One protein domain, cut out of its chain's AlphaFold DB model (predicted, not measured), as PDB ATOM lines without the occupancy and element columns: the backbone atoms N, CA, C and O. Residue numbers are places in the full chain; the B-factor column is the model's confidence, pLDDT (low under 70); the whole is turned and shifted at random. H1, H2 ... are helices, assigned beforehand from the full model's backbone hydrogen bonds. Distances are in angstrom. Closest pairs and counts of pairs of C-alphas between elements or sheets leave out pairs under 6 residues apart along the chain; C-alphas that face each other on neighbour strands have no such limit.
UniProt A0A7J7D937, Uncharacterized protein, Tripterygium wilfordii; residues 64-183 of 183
ATOM      1  N   SER A  64     274.718 313.446 171.488       94.12
ATOM      2  CA  SER A  64     274.853 312.011 171.735       94.12
ATOM      3  C   SER A  64     275.882 311.750 172.838       94.12
ATOM      4  O   SER A  64     276.832 312.517 173.020       94.12
ATOM      5  N   ARG A  65     275.770 310.623 173.539       92.00
ATOM      6  CA  ARG A  65     276.793 310.166 174.489       92.00
ATOM      7  C   ARG A  65     278.149 309.980 173.833       92.00
ATOM      8  O   ARG A  65     279.148 310.307 174.456       92.00
ATOM      9  N   SER A  66     278.195 309.538 172.575       91.50
ATOM     10  CA  SER A  66     279.441 309.489 171.803       91.50
ATOM     11  C   SER A  66     280.137 310.854 171.777       91.50
ATOM     12  O   SER A  66     281.321 310.956 172.081       91.50
ATOM     13  N   HIS A  67     279.383 311.929 171.543       93.19
ATOM     14  CA  HIS A  67     279.897 313.293 171.580       93.19
ATOM     15  C   HIS A  67     280.269 313.749 173.003       93.19
ATOM     16  O   HIS A  67     281.304 314.390 173.192       93.19
ATOM     17  N   LEU A  68     279.451 313.429 174.010       94.38
ATOM     18  CA  LEU A  68     279.730 313.782 175.409       94.38
ATOM     19  C   LEU A  68     281.017 313.119 175.919       94.38
ATOM     20  O   LEU A  68     281.846 313.791 176.527       94.38
ATOM     21  N   ILE A  69     281.239 311.845 175.602       92.44
ATOM     22  CA  ILE A  69     282.461 311.128 175.973       92.44
ATOM     23  C   ILE A  69     283.669 311.764 175.283       92.44
ATOM     24  O   ILE A  69     284.624 312.143 175.957       92.44
ATOM     25  N   THR A  70     283.618 311.942 173.958       90.62
ATOM     26  CA  THR A  70     284.765 312.432 173.177       90.62
ATOM     27  C   THR A  70     285.163 313.868 173.522       90.62
ATOM     28  O   THR A  70     286.354 314.166 173.584       90.62
ATOM     29  N   PHE A  71     284.197 314.768 173.734       92.12
ATOM     30  CA  PHE A  71     284.479 316.205 173.867       92.12
ATOM     31  C   PHE A  71     284.307 316.759 175.281       92.12
ATOM     32  O   PHE A  71     284.811 317.847 175.562       92.12
ATOM     33  N   TYR A  72     283.615 316.039 176.165       93.00
ATOM     34  CA  TYR A  72     283.356 316.481 177.536       93.00
ATOM     35  C   TYR A  72     283.835 315.487 178.604       93.00
ATOM     36  O   TYR A  72     283.901 315.863 179.772       93.00
ATOM     37  N   GLY A  73     284.199 314.251 178.238       93.12
ATOM     38  CA  GLY A  73     284.791 313.277 179.158       93.12
ATOM     39  C   GLY A  73     283.817 312.694 180.188       93.12
ATOM     40  O   GLY A  73     284.243 312.313 181.279       93.12
ATOM     41  N   PHE A  74     282.519 312.641 179.875       93.38
ATOM     42  CA  PHE A  74     281.504 312.055 180.754       93.38
ATOM     43  C   PHE A  74     280.372 311.373 179.972       93.38
ATOM     44  O   PHE A  74     280.189 311.610 178.778       93.38
ATOM     45  N   VAL A  75     279.583 310.559 180.676       89.12
ATOM     46  CA  VAL A  75     278.330 309.961 180.193       89.12
ATOM     47  C   VAL A  75     277.166 310.543 180.984       89.12
ATOM     48  O   VAL A  75     277.232 310.643 182.207       89.12
ATOM     49  N   SER A  76     276.099 310.943 180.293       89.25
ATOM     50  CA  SER A  76     274.867 311.396 180.941       89.25
ATOM     51  C   SER A  76     274.076 310.220 181.516       89.25
ATOM     52  O   SER A  76     273.832 309.230 180.816       89.25
ATOM     53  N   GLU A  77     273.608 310.380 182.751       85.75
ATOM     54  CA  GLU A  77     272.666 309.461 183.397       85.75
ATOM     55  C   GLU A  77     271.318 309.402 182.650       85.75
ATOM     56  O   GLU A  77     270.902 310.376 182.018       85.75
ATOM     57  N   GLY A  78     270.622 308.264 182.751       86.62
ATOM     58  CA  GLY A  78     269.318 308.021 182.117       86.62
ATOM     59  C   GLY A  78     269.427 307.386 180.731       86.62
ATOM     60  O   GLY A  78     270.451 306.793 180.420       86.62
ATOM     61  N   ASP A  79     268.398 307.522 179.893       89.25
ATOM     62  CA  ASP A  79     268.422 307.147 178.472       89.25
ATOM     63  C   ASP A  79     268.444 308.426 177.630       89.25
ATOM     64  O   ASP A  79     267.520 309.238 177.693       89.25
ATOM     65  N   ASN A  80     269.524 308.641 176.878       92.88
ATOM     66  CA  ASN A  80     269.696 309.856 176.088       92.88
ATOM     67  C   ASN A  80     268.998 309.705 174.723       92.88
ATOM     68  O   ASN A  80     269.440 308.891 173.911       92.88
ATOM     69  N   PRO A  81     267.957 310.504 174.420       92.88
ATOM     70  CA  PRO A  81     267.198 310.377 173.173       92.88
ATOM     71  C   PRO A  81     267.979 310.820 171.928       92.88
ATOM     72  O   PRO A  81     267.502 310.641 170.812       92.88
ATOM     73  N   TYR A  82     269.152 311.431 172.105       94.31
ATOM     74  CA  TYR A  82     270.010 311.897 171.015       94.31
ATOM     75  C   TYR A  82     271.152 310.929 170.699       94.31
ATOM     76  O   TYR A  82     272.051 311.272 169.930       94.31
ATOM     77  N   ASP A  83     271.161 309.748 171.315       94.06
ATOM     78  CA  ASP A  83     272.173 308.742 171.037       94.06
ATOM     79  C   ASP A  83     272.035 308.177 169.623       94.06
ATOM     80  O   ASP A  83     270.958 307.791 169.175       94.06
ATOM     81  N   VAL A  84     273.168 308.130 168.924       92.62
ATOM     82  CA  VAL A  84     273.288 307.654 167.546       92.62
ATOM     83  C   VAL A  84     274.629 306.950 167.364       92.62
ATOM     84  O   VAL A  84     275.610 307.284 168.041       92.62
ATOM     85  N   ILE A  85     274.683 306.022 166.410       90.19
ATOM     86  CA  ILE A  85     275.930 305.468 165.879       90.19
ATOM     87  C   ILE A  85     276.165 306.046 164.475       90.19
ATOM     88  O   ILE A  85     275.234 306.054 163.670       90.19
ATOM     89  N   PRO A  86     277.361 306.583 164.173       86.94
ATOM     90  CA  PRO A  86     277.690 306.985 162.813       86.94
ATOM     91  C   PRO A  86     277.824 305.738 161.937       86.94
ATOM     92  O   PRO A  86     278.435 304.754 162.353       86.94
ATOM     93  N   LEU A  87     277.258 305.794 160.735       86.62
ATOM     94  CA  LEU A  87     277.319 304.731 159.740       86.62
ATOM     95  C   LEU A  87     277.686 305.344 158.402       86.62
ATOM     96  O   LEU A  87     277.197 306.423 158.065       86.62
ATOM     97  N   ASP A  88     278.531 304.634 157.674       86.50
ATOM     98  CA  ASP A  88     278.906 304.964 156.311       86.50
ATOM     99  C   ASP A  88     278.412 303.818 155.431       86.50
ATOM    100  O   ASP A  88     278.751 302.659 155.683       86.50
ATOM    101  N   ILE A  89     277.512 304.127 154.500       84.69
ATOM    102  CA  ILE A  89     276.883 303.154 153.606       84.69
ATOM    103  C   ILE A  89     277.075 303.686 152.197       84.69
ATOM    104  O   ILE A  89     276.521 304.728 151.847       84.69
ATOM    105  N   ASP A  90     277.831 302.942 151.404       83.62
ATOM    106  CA  ASP A  90     278.085 303.249 150.007       83.62
ATOM    107  C   ASP A  90     277.280 302.322 149.096       83.62
ATOM    108  O   ASP A  90     276.931 301.199 149.460       83.62
ATOM    109  N   ILE A  91     276.976 302.819 147.898       78.50
ATOM    110  CA  ILE A  91     276.353 302.039 146.830       78.50
ATOM    111  C   ILE A  91     277.443 301.720 145.816       78.50
ATOM    112  O   ILE A  91     278.022 302.632 145.215       78.50
ATOM    113  N   ASP A  92     277.687 300.435 145.589       76.19
ATOM    114  CA  ASP A  92     278.559 299.996 144.509       76.19
ATOM    115  C   ASP A  92     277.914 300.351 143.153       76.19
ATOM    116  O   ASP A  92     276.754 300.039 142.884       76.19
ATOM    117  N   GLN A  93     278.646 301.059 142.284       61.91
ATOM    118  CA  GLN A  93     278.114 301.617 141.026       61.91
ATOM    119  C   GLN A  93     277.805 300.578 139.929       61.91
ATOM    120  O   GLN A  93     277.321 300.963 138.864       61.91
ATOM    121  N   ASP A  94     278.078 299.292 140.148       59.47
ATOM    122  CA  ASP A  94     278.130 298.296 139.067       59.47
ATOM    123  C   ASP A  94     276.773 297.647 138.700       59.47
ATOM    124  O   ASP A  94     276.679 296.999 137.660       59.47
ATOM    125  N   ASP A  95     275.691 297.881 139.460       55.22
ATOM    126  CA  ASP A  95     274.430 297.117 139.325       55.22
ATOM    127  C   ASP A  95     273.207 297.914 138.812       55.22
ATOM    128  O   ASP A  95     272.055 297.633 139.158       55.22
ATOM    129  N   CYS A  96     273.395 298.900 137.924       49.12
ATOM    130  CA  CYS A  96     272.255 299.545 137.253       49.12
ATOM    131  C   CYS A  96     271.698 298.653 136.125       49.12
ATOM    132  O   CYS A  96     272.004 298.825 134.944       49.12
ATOM    133  N   VAL A  97     270.872 297.668 136.483       58.88
ATOM    134  CA  VAL A  97     270.159 296.837 135.504       58.88
ATOM    135  C   VAL A  97     268.899 297.570 135.033       58.88
ATOM    136  O   VAL A  97     267.849 297.507 135.673       58.88
ATOM    137  N   ASP A  98     268.989 298.237 133.880       49.44
ATOM    138  CA  ASP A  98     267.845 298.806 133.154       49.44
ATOM    139  C   ASP A  98     266.844 297.693 132.776       49.44
ATOM    140  O   ASP A  98     266.981 297.004 131.760       49.44
ATOM    141  N   ARG A  99     265.817 297.476 133.606       55.34
ATOM    142  CA  ARG A  99     264.740 296.517 133.318       55.34
ATOM    143  C   ARG A  99     263.545 297.239 132.671       55.34
ATOM    144  O   ARG A  99     263.004 298.168 133.270       55.34
ATOM    145  N   PRO A 100     263.065 296.811 131.483       50.47
ATOM    146  CA  PRO A 100     261.966 297.489 130.806       50.47
ATOM    147  C   PRO A 100     260.633 297.277 131.539       50.47
ATOM    148  O   PRO A 100     260.206 296.147 131.785       50.47
ATOM    149  N   MET A 101     259.961 298.383 131.865       47.59
ATOM    150  CA  MET A 101     258.655 298.408 132.528       47.59
ATOM    151  C   MET A 101     257.526 297.981 131.589       47.59
ATOM    152  O   MET A 101     257.253 298.647 130.592       47.59
ATOM    153  N   SER A 102     256.787 296.932 131.957       46.59
ATOM    154  CA  SER A 102     255.419 296.738 131.465       46.59
ATOM    155  C   SER A 102     254.508 296.084 132.521       46.59
ATOM    156  O   SER A 102     254.879 295.101 133.152       46.59
ATOM    157  N   ASN A 103     253.304 296.668 132.659       49.56
ATOM    158  CA  ASN A 103     252.126 296.335 133.496       49.56
ATOM    159  C   ASN A 103     252.163 296.761 134.985       49.56
ATOM    160  O   ASN A 103     252.799 296.146 135.829       49.56
ATOM    161  N   TRP A 104     251.431 297.837 135.321       54.66
ATOM    162  CA  TRP A 104     251.971 298.892 136.195       54.66
ATOM    163  C   TRP A 104     251.224 299.203 137.514       54.66
ATOM    164  O   TRP A 104     251.356 300.301 138.040       54.66
ATOM    165  N   THR A 105     250.483 298.277 138.125       57.09
ATOM    166  CA  THR A 105     249.899 298.548 139.466       57.09
ATOM    167  C   THR A 105     250.173 297.441 140.476       57.09
ATOM    168  O   THR A 105     250.852 297.695 141.467       57.09
ATOM    169  N   ASN A 106     249.774 296.198 140.194       56.50
ATOM    170  CA  ASN A 106     250.013 295.078 141.119       56.50
ATOM    171  C   ASN A 106     251.485 294.630 141.130       56.50
ATOM    172  O   ASN A 106     252.052 294.404 142.195       56.50
ATOM    173  N   HIS A 107     252.140 294.595 139.961       60.00
ATOM    174  CA  HIS A 107     253.582 294.333 139.862       60.00
ATOM    175  C   HIS A 107     254.395 295.434 140.549       60.00
ATOM    176  O   HIS A 107     255.417 295.159 141.156       60.00
ATOM    177  N   MET A 108     253.940 296.691 140.496       62.00
ATOM    178  CA  MET A 108     254.650 297.796 141.139       62.00
ATOM    179  C   MET A 108     254.558 297.730 142.668       62.00
ATOM    180  O   MET A 108     255.518 298.095 143.335       62.00
ATOM    181  N   PHE A 109     253.441 297.250 143.224       65.44
ATOM    182  CA  PHE A 109     253.308 297.035 144.666       65.44
ATOM    183  C   PHE A 109     254.169 295.859 145.146       65.44
ATOM    184  O   PHE A 109     254.919 296.014 146.101       65.44
ATOM    185  N   GLN A 110     254.162 294.731 144.427       68.62
ATOM    186  CA  GLN A 110     255.025 293.593 144.769       68.62
ATOM    187  C   GLN A 110     256.517 293.873 144.566       68.62
ATOM    188  O   GLN A 110     257.326 293.434 145.374       68.62
ATOM    189  N   VAL A 111     256.899 294.631 143.532       73.94
ATOM    190  CA  VAL A 111     258.291 295.078 143.360       73.94
ATOM    191  C   VAL A 111     258.713 295.972 144.520       73.94
ATOM    192  O   VAL A 111     259.804 295.784 145.036       73.94
ATOM    193  N   LYS A 112     257.847 296.888 144.975       80.88
ATOM    194  CA  LYS A 112     258.137 297.723 146.148       80.88
ATOM    195  C   LYS A 112     258.313 296.887 147.412       80.88
ATOM    196  O   LYS A 112     259.330 297.037 148.067       80.88
ATOM    197  N   LEU A 113     257.379 295.981 147.711       84.88
ATOM    198  CA  LEU A 113     257.487 295.086 148.869       84.88
ATOM    199  C   LEU A 113     258.770 294.251 148.826       84.88
ATOM    200  O   LEU A 113     259.458 294.131 149.832       84.88
ATOM    201  N   LYS A 114     259.119 293.716 147.653       85.81
ATOM    202  CA  LYS A 114     260.341 292.931 147.478       85.81
ATOM    203  C   LYS A 114     261.605 293.762 147.715       85.81
ATOM    204  O   LYS A 114     262.496 293.288 148.404       85.81
ATOM    205  N   THR A 115     261.664 294.988 147.198       88.25
ATOM    206  CA  THR A 115     262.791 295.896 147.456       88.25
ATOM    207  C   THR A 115     262.905 296.252 148.939       88.25
ATOM    208  O   THR A 115     264.008 296.264 149.468       88.25
ATOM    209  N   GLU A 116     261.792 296.511 149.630       91.12
ATOM    210  CA  GLU A 116     261.812 296.783 151.077       91.12
ATOM    211  C   GLU A 116     262.321 295.570 151.876       91.12
ATOM    212  O   GLU A 116     263.104 295.737 152.807       91.12
ATOM    213  N   ILE A 117     261.932 294.348 151.492       92.31
ATOM    214  CA  ILE A 117     262.446 293.110 152.101       92.31
ATOM    215  C   ILE A 117     263.951 292.978 151.877       92.31
ATOM    216  O   ILE A 117     264.674 292.803 152.851       92.31
ATOM    217  N   GLU A 118     264.424 293.131 150.637       91.75
ATOM    218  CA  GLU A 118     265.855 293.056 150.301       91.75
ATOM    219  C   GLU A 118     266.669 294.068 151.130       91.75
ATOM    220  O   GLU A 118     267.663 293.709 151.756       91.75
ATOM    221  N   VAL A 119     266.195 295.315 151.239       91.19
ATOM    222  CA  VAL A 119     266.846 296.347 152.066       91.19
ATOM    223  C   VAL A 119     266.872 295.956 153.547       91.19
ATOM    224  O   VAL A 119     267.890 296.138 154.217       91.19
ATOM    225  N   LEU A 120     265.770 295.437 154.094       94.94
ATOM    226  CA  LEU A 120     265.721 295.027 155.499       94.94
ATOM    227  C   LEU A 120     266.612 293.810 155.786       94.94
ATOM    228  O   LEU A 120     267.234 293.777 156.850       94.94
ATOM    229  N   GLU A 121     266.706 292.851 154.865       94.81
ATOM    230  CA  GLU A 121     267.614 291.701 154.949       94.81
ATOM    231  C   GLU A 121     269.084 292.150 154.928       94.81
ATOM    232  O   GLU A 121     269.873 291.724 155.780       94.81
ATOM    233  N   ASP A 122     269.444 293.074 154.032       93.00
ATOM    234  CA  ASP A 122     270.795 293.639 153.942       93.00
ATOM    235  C   ASP A 122     271.184 294.395 155.215       93.00
ATOM    236  O   ASP A 122     272.282 294.202 155.760       93.00
ATOM    237  N   LEU A 123     270.270 295.215 155.747       93.94
ATOM    238  CA  LEU A 123     270.469 295.901 157.023       93.94
ATOM    239  C   LEU A 123     270.628 294.883 158.157       93.94
ATOM    240  O   LEU A 123     271.578 294.974 158.938       93.94
ATOM    241  N   GLN A 124     269.749 293.883 158.242       95.81
ATOM    242  CA  GLN A 124     269.800 292.868 159.292       95.81
ATOM    243  C   GLN A 124     271.119 292.086 159.260       95.81
ATOM    244  O   GLN A 124     271.747 291.900 160.307       95.81
ATOM    245  N   SER A 125     271.571 291.675 158.075       95.31
ATOM    246  CA  SER A 125     272.853 290.997 157.867       95.31
ATOM    247  C   SER A 125     274.025 291.875 158.314       95.31
ATOM    248  O   SER A 125     274.845 291.467 159.148       95.31
ATOM    249  N   THR A 126     274.052 293.126 157.848       93.62
ATOM    250  CA  THR A 126     275.100 294.100 158.172       93.62
ATOM    251  C   THR A 126     275.212 294.326 159.679       93.62
ATOM    252  O   THR A 126     276.288 294.169 160.265       93.62
ATOM    253  N   PHE A 127     274.098 294.630 160.348       95.19
ATOM    254  CA  PHE A 127     274.091 294.898 161.786       95.19
ATOM    255  C   PHE A 127     274.338 293.654 162.641       95.19
ATOM    256  O   PHE A 127     274.916 293.774 163.722       95.19
ATOM    257  N   SER A 128     273.973 292.460 162.169       95.44
ATOM    258  CA  SER A 128     274.284 291.205 162.865       95.44
ATOM    259  C   SER A 128     275.791 290.963 162.887       95.44
ATOM    260  O   SER A 128     276.353 290.631 163.930       95.44
ATOM    261  N   SER A 129     276.460 291.212 161.757       93.94
ATOM    262  CA  SER A 129     277.922 291.177 161.669       93.94
ATOM    263  C   SER A 129     278.567 292.213 162.597       93.94
ATOM    264  O   SER A 129     279.475 291.883 163.361       93.94
ATOM    265  N   MET A 130     278.068 293.456 162.613       92.62
ATOM    266  CA  MET A 130     278.562 294.486 163.540       92.62
ATOM    267  C   MET A 130     278.408 294.067 165.007       92.62
ATOM    268  O   MET A 130     279.359 294.200 165.774       92.62
ATOM    269  N   MET A 131     277.248 293.522 165.390       93.00
ATOM    270  CA  MET A 131     276.992 293.041 166.750       93.00
ATOM    271  C   MET A 131     277.969 291.931 167.153       93.00
ATOM    272  O   MET A 131     278.547 291.991 168.235       93.00
ATOM    273  N   ALA A 132     278.197 290.948 166.276       92.00
ATOM    274  CA  ALA A 132     279.139 289.860 166.537       92.00
ATOM    275  C   ALA A 132     280.574 290.373 166.760       92.00
ATOM    276  O   ALA A 132     281.311 289.837 167.587       92.00
ATOM    277  N   ASN A 133     280.956 291.452 166.071       90.00
ATOM    278  CA  ASN A 133     282.278 292.067 166.191       90.00
ATOM    279  C   ASN A 133     282.455 292.957 167.431       90.00
ATOM    280  O   ASN A 133     283.591 293.287 167.771       90.00
ATOM    281  N   LEU A 134     281.381 293.337 168.137       86.38
ATOM    282  CA  LEU A 134     281.515 294.061 169.408       86.38
ATOM    283  C   LEU A 134     282.162 293.184 170.495       86.38
ATOM    284  O   LEU A 134     282.775 293.721 171.420       86.38
ATOM    285  N   GLY A 135     282.085 291.857 170.361       75.62
ATOM    286  CA  GLY A 135     282.610 290.881 171.315       75.62
ATOM    287  C   GLY A 135     281.796 290.815 172.609       75.62
ATOM    288  O   GLY A 135     281.042 291.735 172.933       75.62
ATOM    289  N   ASP A 136     281.979 289.745 173.379       70.81
ATOM    290  CA  ASP A 136     281.153 289.480 174.558       70.81
ATOM    291  C   ASP A 136     281.259 290.581 175.625       70.81
ATOM    292  O   ASP A 136     282.289 291.241 175.810       70.81
ATOM    293  N   ASN A 137     280.155 290.779 176.345       62.12
ATOM    294  CA  ASN A 137     280.063 291.699 177.481       62.12
ATOM    295  C   ASN A 137     280.622 291.088 178.780       62.12
ATOM    296  O   ASN A 137     280.371 291.629 179.854       62.12
ATOM    297  N   ASP A 138     281.422 290.020 178.677       56.03
ATOM    298  CA  ASP A 138     282.002 289.192 179.753       56.03
ATOM    299  C   ASP A 138     283.044 289.911 180.638       56.03
ATOM    300  O   ASP A 138     283.927 289.308 181.247       56.03
ATOM    301  N   THR A 139     282.932 291.230 180.787       57.06
ATOM    302  CA  THR A 139     283.467 291.868 181.990       57.06
ATOM    303  C   THR A 139     282.538 291.504 183.137       57.06
ATOM    304  O   THR A 139     281.509 292.152 183.321       57.06
ATOM    305  N   ASP A 140     282.906 290.461 183.889       56.91
ATOM    306  CA  ASP A 140     282.290 290.093 185.166       56.91
ATOM    307  C   ASP A 140     281.853 291.361 185.909       56.91
ATOM    308  O   ASP A 140     282.675 292.223 186.236       56.91
ATOM    309  N   VAL A 141     280.548 291.483 186.168       56.81
ATOM    310  CA  VAL A 141     279.907 292.645 186.814       56.81
ATOM    311  C   VAL A 141     280.646 293.063 188.095       56.81
ATOM    312  O   VAL A 141     280.733 294.247 188.415       56.81
ATOM    313  N   VAL A 142     281.264 292.093 188.774       54.28
ATOM    314  CA  VAL A 142     282.059 292.247 190.000       54.28
ATOM    315  C   VAL A 142     283.303 293.133 189.809       54.28
ATOM    316  O   VAL A 142     283.775 293.735 190.769       54.28
ATOM    317  N   ASN A 143     283.830 293.264 188.589       62.75
ATOM    318  CA  ASN A 143     285.055 294.021 188.322       62.75
ATOM    319  C   ASN A 143     284.803 295.461 187.846       62.75
ATOM    320  O   ASN A 143     285.714 296.282 187.932       62.75
ATOM    321  N   ARG A 144     283.588 295.803 187.385       71.81
ATOM    322  CA  ARG A 144     283.290 297.131 186.806       71.81
ATOM    323  C   ARG A 144     283.443 298.281 187.805       71.81
ATOM    324  O   ARG A 144     283.870 299.366 187.414       71.81
ATOM    325  N   GLU A 145     283.161 298.063 189.087       75.12
ATOM    326  CA  GLU A 145     283.273 299.115 190.111       75.12
ATOM    327  C   GLU A 145     284.723 299.566 190.344       75.12
ATOM    328  O   GLU A 145     284.965 300.758 190.559       75.12
ATOM    329  N   ASN A 146     285.684 298.652 190.194       84.94
ATOM    330  CA  ASN A 146     287.109 298.898 190.438       84.94
ATOM    331  C   ASN A 146     287.879 299.386 189.201       84.94
ATOM    332  O   ASN A 146     289.076 299.659 189.294       84.94
ATOM    333  N   LEU A 147     287.220 299.510 188.046       88.56
ATOM    334  CA  LEU A 147     287.853 300.027 186.834       88.56
ATOM    335  C   LEU A 147     288.129 301.530 186.940       88.56
ATOM    336  O   LEU A 147     287.386 302.288 187.579       88.56
ATOM    337  N   SER A 148     289.188 301.962 186.257       91.38
ATOM    338  CA  SER A 148     289.476 303.377 186.063       91.38
ATOM    339  C   SER A 148     288.366 304.051 185.248       91.38
ATOM    340  O   SER A 148     287.615 303.412 184.506       91.38
ATOM    341  N   TRP A 149     288.212 305.362 185.440       90.38
ATOM    342  CA  TRP A 149     287.094 306.121 184.873       90.38
ATOM    343  C   TRP A 149     287.065 306.098 183.340       90.38
ATOM    344  O   TRP A 149     286.006 305.952 182.741       90.38
ATOM    345  N   ASP A 150     288.225 306.178 182.703       90.69
ATOM    346  CA  ASP A 150     288.393 306.056 181.255       90.69
ATOM    347  C   ASP A 150     287.926 304.694 180.719       90.69
ATOM    348  O   ASP A 150     287.210 304.640 179.720       90.69
ATOM    349  N   VAL A 151     288.248 303.603 181.418       90.38
ATOM    350  CA  VAL A 151     287.779 302.260 181.053       90.38
ATOM    351  C   VAL A 151     286.263 302.158 181.221       90.38
ATOM    352  O   VAL A 151     285.593 301.606 180.351       90.38
ATOM    353  N   LYS A 152     285.694 302.741 182.286       88.69
ATOM    354  CA  LYS A 152     284.233 302.809 182.472       88.69
ATOM    355  C   LYS A 152     283.557 303.538 181.311       88.69
ATOM    356  O   LYS A 152     282.603 303.013 180.751       88.69
ATOM    357  N   LEU A 153     284.077 304.695 180.897       90.69
ATOM    358  CA  LEU A 153     283.542 305.440 179.752       90.69
ATOM    359  C   LEU A 153     283.635 304.646 178.440       90.69
ATOM    360  O   LEU A 153     282.700 304.678 177.644       90.69
ATOM    361  N   ALA A 154     284.737 303.927 178.213       89.25
ATOM    362  CA  ALA A 154     284.902 303.091 177.025       89.25
ATOM    363  C   ALA A 154     283.903 301.922 176.998       89.25
ATOM    364  O   ALA A 154     283.326 301.630 175.950       89.25
ATOM    365  N   LEU A 155     283.660 301.285 178.148       88.62
ATOM    366  CA  LEU A 155     282.650 300.236 178.279       88.62
ATOM    367  C   LEU A 155     281.237 300.782 178.055       88.62
ATOM    368  O   LEU A 155     280.487 300.188 177.293       88.62
ATOM    369  N   GLU A 156     280.896 301.939 178.626       87.44
ATOM    370  CA  GLU A 156     279.602 302.596 178.385       87.44
ATOM    371  C   GLU A 156     279.397 302.952 176.904       87.44
ATOM    372  O   GLU A 156     278.299 302.804 176.366       87.44
ATOM    373  N   PHE A 157     280.455 303.385 176.211       88.50
ATOM    374  CA  PHE A 157     280.403 303.634 174.771       88.50
ATOM    375  C   PHE A 157     280.140 302.351 173.971       88.50
ATOM    376  O   PHE A 157     279.286 302.350 173.084       88.50
ATOM    377  N   LYS A 158     280.829 301.252 174.304       89.75
ATOM    378  CA  LYS A 158     280.596 299.937 173.685       89.75
ATOM    379  C   LYS A 158     279.167 299.445 173.956       89.75
ATOM    380  O   LYS A 158     278.473 299.035 173.026       89.75
ATOM    381  N   ASP A 159     278.709 299.529 175.204       88.88
ATOM    382  CA  ASP A 159     277.365 299.112 175.615       88.88
ATOM    383  C   ASP A 159     276.291 299.916 174.863       88.88
ATOM    384  O   ASP A 159     275.276 299.361 174.433       88.88
ATOM    385  N   LEU A 160     276.525 301.213 174.639       89.75
ATOM    386  CA  LEU A 160     275.651 302.057 173.831       89.75
ATOM    387  C   LEU A 160     275.554 301.581 172.376       89.75
ATOM    388  O   LEU A 160     274.447 301.488 171.844       89.75
ATOM    389  N   GLN A 161     276.688 301.273 171.740       91.12
ATOM    390  CA  GLN A 161     276.701 300.739 170.375       91.12
ATOM    391  C   GLN A 161     275.899 299.436 170.298       91.12
ATOM    392  O   GLN A 161     275.036 299.302 169.432       91.12
ATOM    393  N   GLY A 162     276.110 298.523 171.252       92.69
ATOM    394  CA  GLY A 162     275.355 297.273 171.343       92.69
ATOM    395  C   GLY A 162     273.847 297.497 171.487       92.69
ATOM    396  O   GLY A 162     273.062 296.899 170.752       92.69
ATOM    397  N   LYS A 163     273.416 298.408 172.368       92.44
ATOM    398  CA  LYS A 163     271.991 298.744 172.544       92.44
ATOM    399  C   LYS A 163     271.351 299.261 171.253       92.44
ATOM    400  O   LYS A 163     270.268 298.804 170.890       92.44
ATOM    401  N   ILE A 164     272.013 300.183 170.554       93.94
ATOM    402  CA  ILE A 164     271.488 300.758 169.307       93.94
ATOM    403  C   ILE A 164     271.417 299.689 168.213       93.94
ATOM    404  O   ILE A 164     270.372 299.535 167.588       93.94
ATOM    405  N   ILE A 165     272.482 298.902 168.028       95.12
ATOM    406  CA  ILE A 165     272.513 297.826 167.028       95.12
ATOM    407  C   ILE A 165     271.426 296.782 167.320       95.12
ATOM    408  O   ILE A 165     270.697 296.388 166.415       95.12
ATOM    409  N   SER A 166     271.240 296.388 168.584       95.50
ATOM    410  CA  SER A 166     270.159 295.476 168.981       95.50
ATOM    411  C   SER A 166     268.774 296.049 168.666       95.50
ATOM    412  O   SER A 166     267.922 295.336 168.139       95.50
ATOM    413  N   SER A 167     268.550 297.338 168.935       96.06
ATOM    414  CA  SER A 167     267.294 298.011 168.590       96.06
ATOM    415  C   SER A 167     267.032 298.006 167.082       96.06
ATOM    416  O   SER A 167     265.889 297.807 166.666       96.06
ATOM    417  N   ILE A 168     268.070 298.212 166.265       95.56
ATOM    418  CA  ILE A 168     267.964 298.165 164.803       95.56
ATOM    419  C   ILE A 168     267.607 296.749 164.348       95.56
ATOM    420  O   ILE A 168     266.623 296.582 163.636       95.56
ATOM    421  N   LEU A 169     268.323 295.728 164.829       97.00
ATOM    422  CA  LEU A 169     268.054 294.324 164.494       97.00
ATOM    423  C   LEU A 169     266.620 293.905 164.830       97.00
ATOM    424  O   LEU A 169     265.948 293.301 163.995       97.00
ATOM    425  N   ASN A 170     266.130 294.277 166.014       97.62
ATOM    426  CA  ASN A 170     264.749 294.005 166.422       97.62
ATOM    427  C   ASN A 170     263.731 294.723 165.522       97.62
ATOM    428  O   ASN A 170     262.667 294.177 165.236       97.62
ATOM    429  N   SER A 171     264.047 295.941 165.076       97.12
ATOM    430  CA  SER A 171     263.177 296.716 164.185       97.12
ATOM    431  C   SER A 171     263.150 296.131 162.771       97.12
ATOM    432  O   SER A 171     262.075 296.039 162.184       97.12
ATOM    433  N   CYS A 172     264.296 295.684 162.247       96.88
ATOM    434  CA  CYS A 172     264.379 294.983 160.965       96.88
ATOM    435  C   CYS A 172     263.598 293.663 160.998       96.88
ATOM    436  O   CYS A 172     262.786 293.426 160.114       96.88
ATOM    437  N   ASP A 173     263.769 292.849 162.045       96.75
ATOM    438  CA  ASP A 173     263.020 291.595 162.225       96.75
ATOM    439  C   ASP A 173     261.501 291.829 162.306       96.75
ATOM    440  O   ASP A 173     260.720 291.132 161.657       96.75
ATOM    441  N   ALA A 174     261.067 292.850 163.053       96.81
ATOM    442  CA  ALA A 174     259.659 293.231 163.106       96.81
ATOM    443  C   ALA A 174     259.135 293.711 161.741       96.81
ATOM    444  O   ALA A 174     258.020 293.359 161.359       96.81
ATOM    445  N   GLY A 175     259.935 294.487 161.004       95.31
ATOM    446  CA  GLY A 175     259.611 294.959 159.659       95.31
ATOM    447  C   GLY A 175     259.460 293.817 158.656       95.31
ATOM    448  O   GLY A 175     258.451 293.754 157.961       95.31
ATOM    449  N   LEU A 176     260.403 292.871 158.640       94.62
ATOM    450  CA  LEU A 176     260.359 291.698 157.763       94.62
ATOM    451  C   LEU A 176     259.096 290.869 158.005       94.62
ATOM    452  O   LEU A 176     258.358 290.596 157.065       94.62
ATOM    453  N   LYS A 177     258.767 290.574 159.269       94.06
ATOM    454  CA  LYS A 177     257.541 289.838 159.630       94.06
ATOM    455  C   LYS A 177     256.262 290.536 159.169       94.06
ATOM    456  O   LYS A 177     255.291 289.867 158.819       94.06
ATOM    457  N   LEU A 178     256.237 291.871 159.201       93.12
ATOM    458  CA  LEU A 178     255.100 292.647 158.704       93.12
ATOM    459  C   LEU A 178     254.988 292.534 157.180       93.12
ATOM    460  O   LEU A 178     253.908 292.224 156.686       93.12
ATOM    461  N   LEU A 179     256.089 292.707 156.447       90.00
ATOM    462  CA  LEU A 179     256.086 292.647 154.981       90.00
ATOM    463  C   LEU A 179     255.807 291.237 154.443       90.00
ATOM    464  O   LEU A 179     255.066 291.094 153.476       90.00
ATOM    465  N   GLU A 180     256.324 290.192 155.094       84.56
ATOM    466  CA  GLU A 180     256.010 288.794 154.766       84.56
ATOM    467  C   GLU A 180     254.515 288.482 154.910       84.56
ATOM    468  O   GLU A 180     253.991 287.637 154.191       84.56
ATOM    469  N   SER A 181     253.813 289.169 155.819       84.38
ATOM    470  CA  SER A 181     252.365 289.004 155.988       84.38
ATOM    471  C   SER A 181     251.529 289.724 154.920       84.38
ATOM    472  O   SER A 181     250.339 289.431 154.784       84.38
ATOM    473  N   GLU A 182     252.133 290.655 154.173       78.38
ATOM    474  CA  GLU A 182     251.493 291.440 153.106       78.38
ATOM    475  C   GLU A 182     251.761 290.896 151.687       78.38
ATOM    476  O   GLU A 182     251.173 291.394 150.719       78.38
ATOM    477  N   LEU A 183     252.633 289.888 151.564       69.38
ATOM    478  CA  LEU A 183     252.965 289.164 150.327       69.38
ATOM    479  C   LEU A 183     251.945 288.068 149.986       69.38
ATOM    480  O   LEU A 183     251.618 287.962 148.777       69.38
TER     481      LEU A 183
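This is residues 64 to 183 of the 183 residues of an uncharacterized protein of Tripterygium wilfordii (UniProt A0A7J7D937). Two long helices, H2 and H4, run opposite ways at a small angle and make a slim rod, with the short helix H1 packed on residues 153 to 157 of H4. From H1 a long link with no named element swings out into a wide open loop, and residues 87 to 108, of which 106 to 108 belong to H2, stick out free of the rest before the chain turns back along H2. The tiny helix H3 sits in the turn between H2 and H4. The printed part has 120 residues with four named helices, in the order H1, H2, H3, H4, and no named strand; the class is all helix. The whole is only just loose, close to extended, with a radius of gyration of the C-alphas of 20.1 A and spans of 66 by 30 by 25 A.

H1, residues 65 to 72, touches H4, residues 149 to 182, which meets it with residues 153 to 157 alone. Their closest C-alphas, those of Ser 66 and Phe 157, are 6.6 A apart, and the two run opposite ways at a shallow tilt of 26 degrees. H2, residues 106 to 133, is apart from H1. H2 touches H4, with 21 pairs of C-alphas within 8 A. The closest C-alphas of these two, those of Leu 120 and Cys 172, are 5.6 A apart, and they run opposite ways at a shallow tilt of 25 degrees. H3, residues 141 to 144, is close to H4 but not clearly touching it, with the C-alphas of Arg 144 and Lys 152 the closest, 7.2 A apart. H3 is apart from H1 and from H2. In H1, H2 and H4 every O i to N i+4 pair is within hydrogen-bond range; H3 is too short for such a pair, and its one O i to N i+3 pair is within range.

H1 begins at C-alpha 65, at (276.793, 310.166, 174.489), and measures 9.6 A from first to last C-alpha. H2 begins at C-alpha 106, at (250.013, 295.078, 141.119), and is 41.0 A long. H3, from Val 141 to Arg 144, measures 5.6 A. H4 is the longest helix, 49.9 A from Trp 149 to Glu 182, and ends at C-alpha 182, at (251.493, 291.440, 153.106).

The two C-alphas farthest apart, those of Ser 102 and Asn 146, are 67.0 A from each other. The printed part has no cut and ends at residue 183, the chain's last residue. The link from H1 to H2, residues 73 to 105, is long; the link from H2 to H3 is short, and that from H3 to H4 is tight. The mean pLDDT of the printed part is 82.9, and it is under 70 at residues 93 to 110, residues 137 to 143 and residue 183.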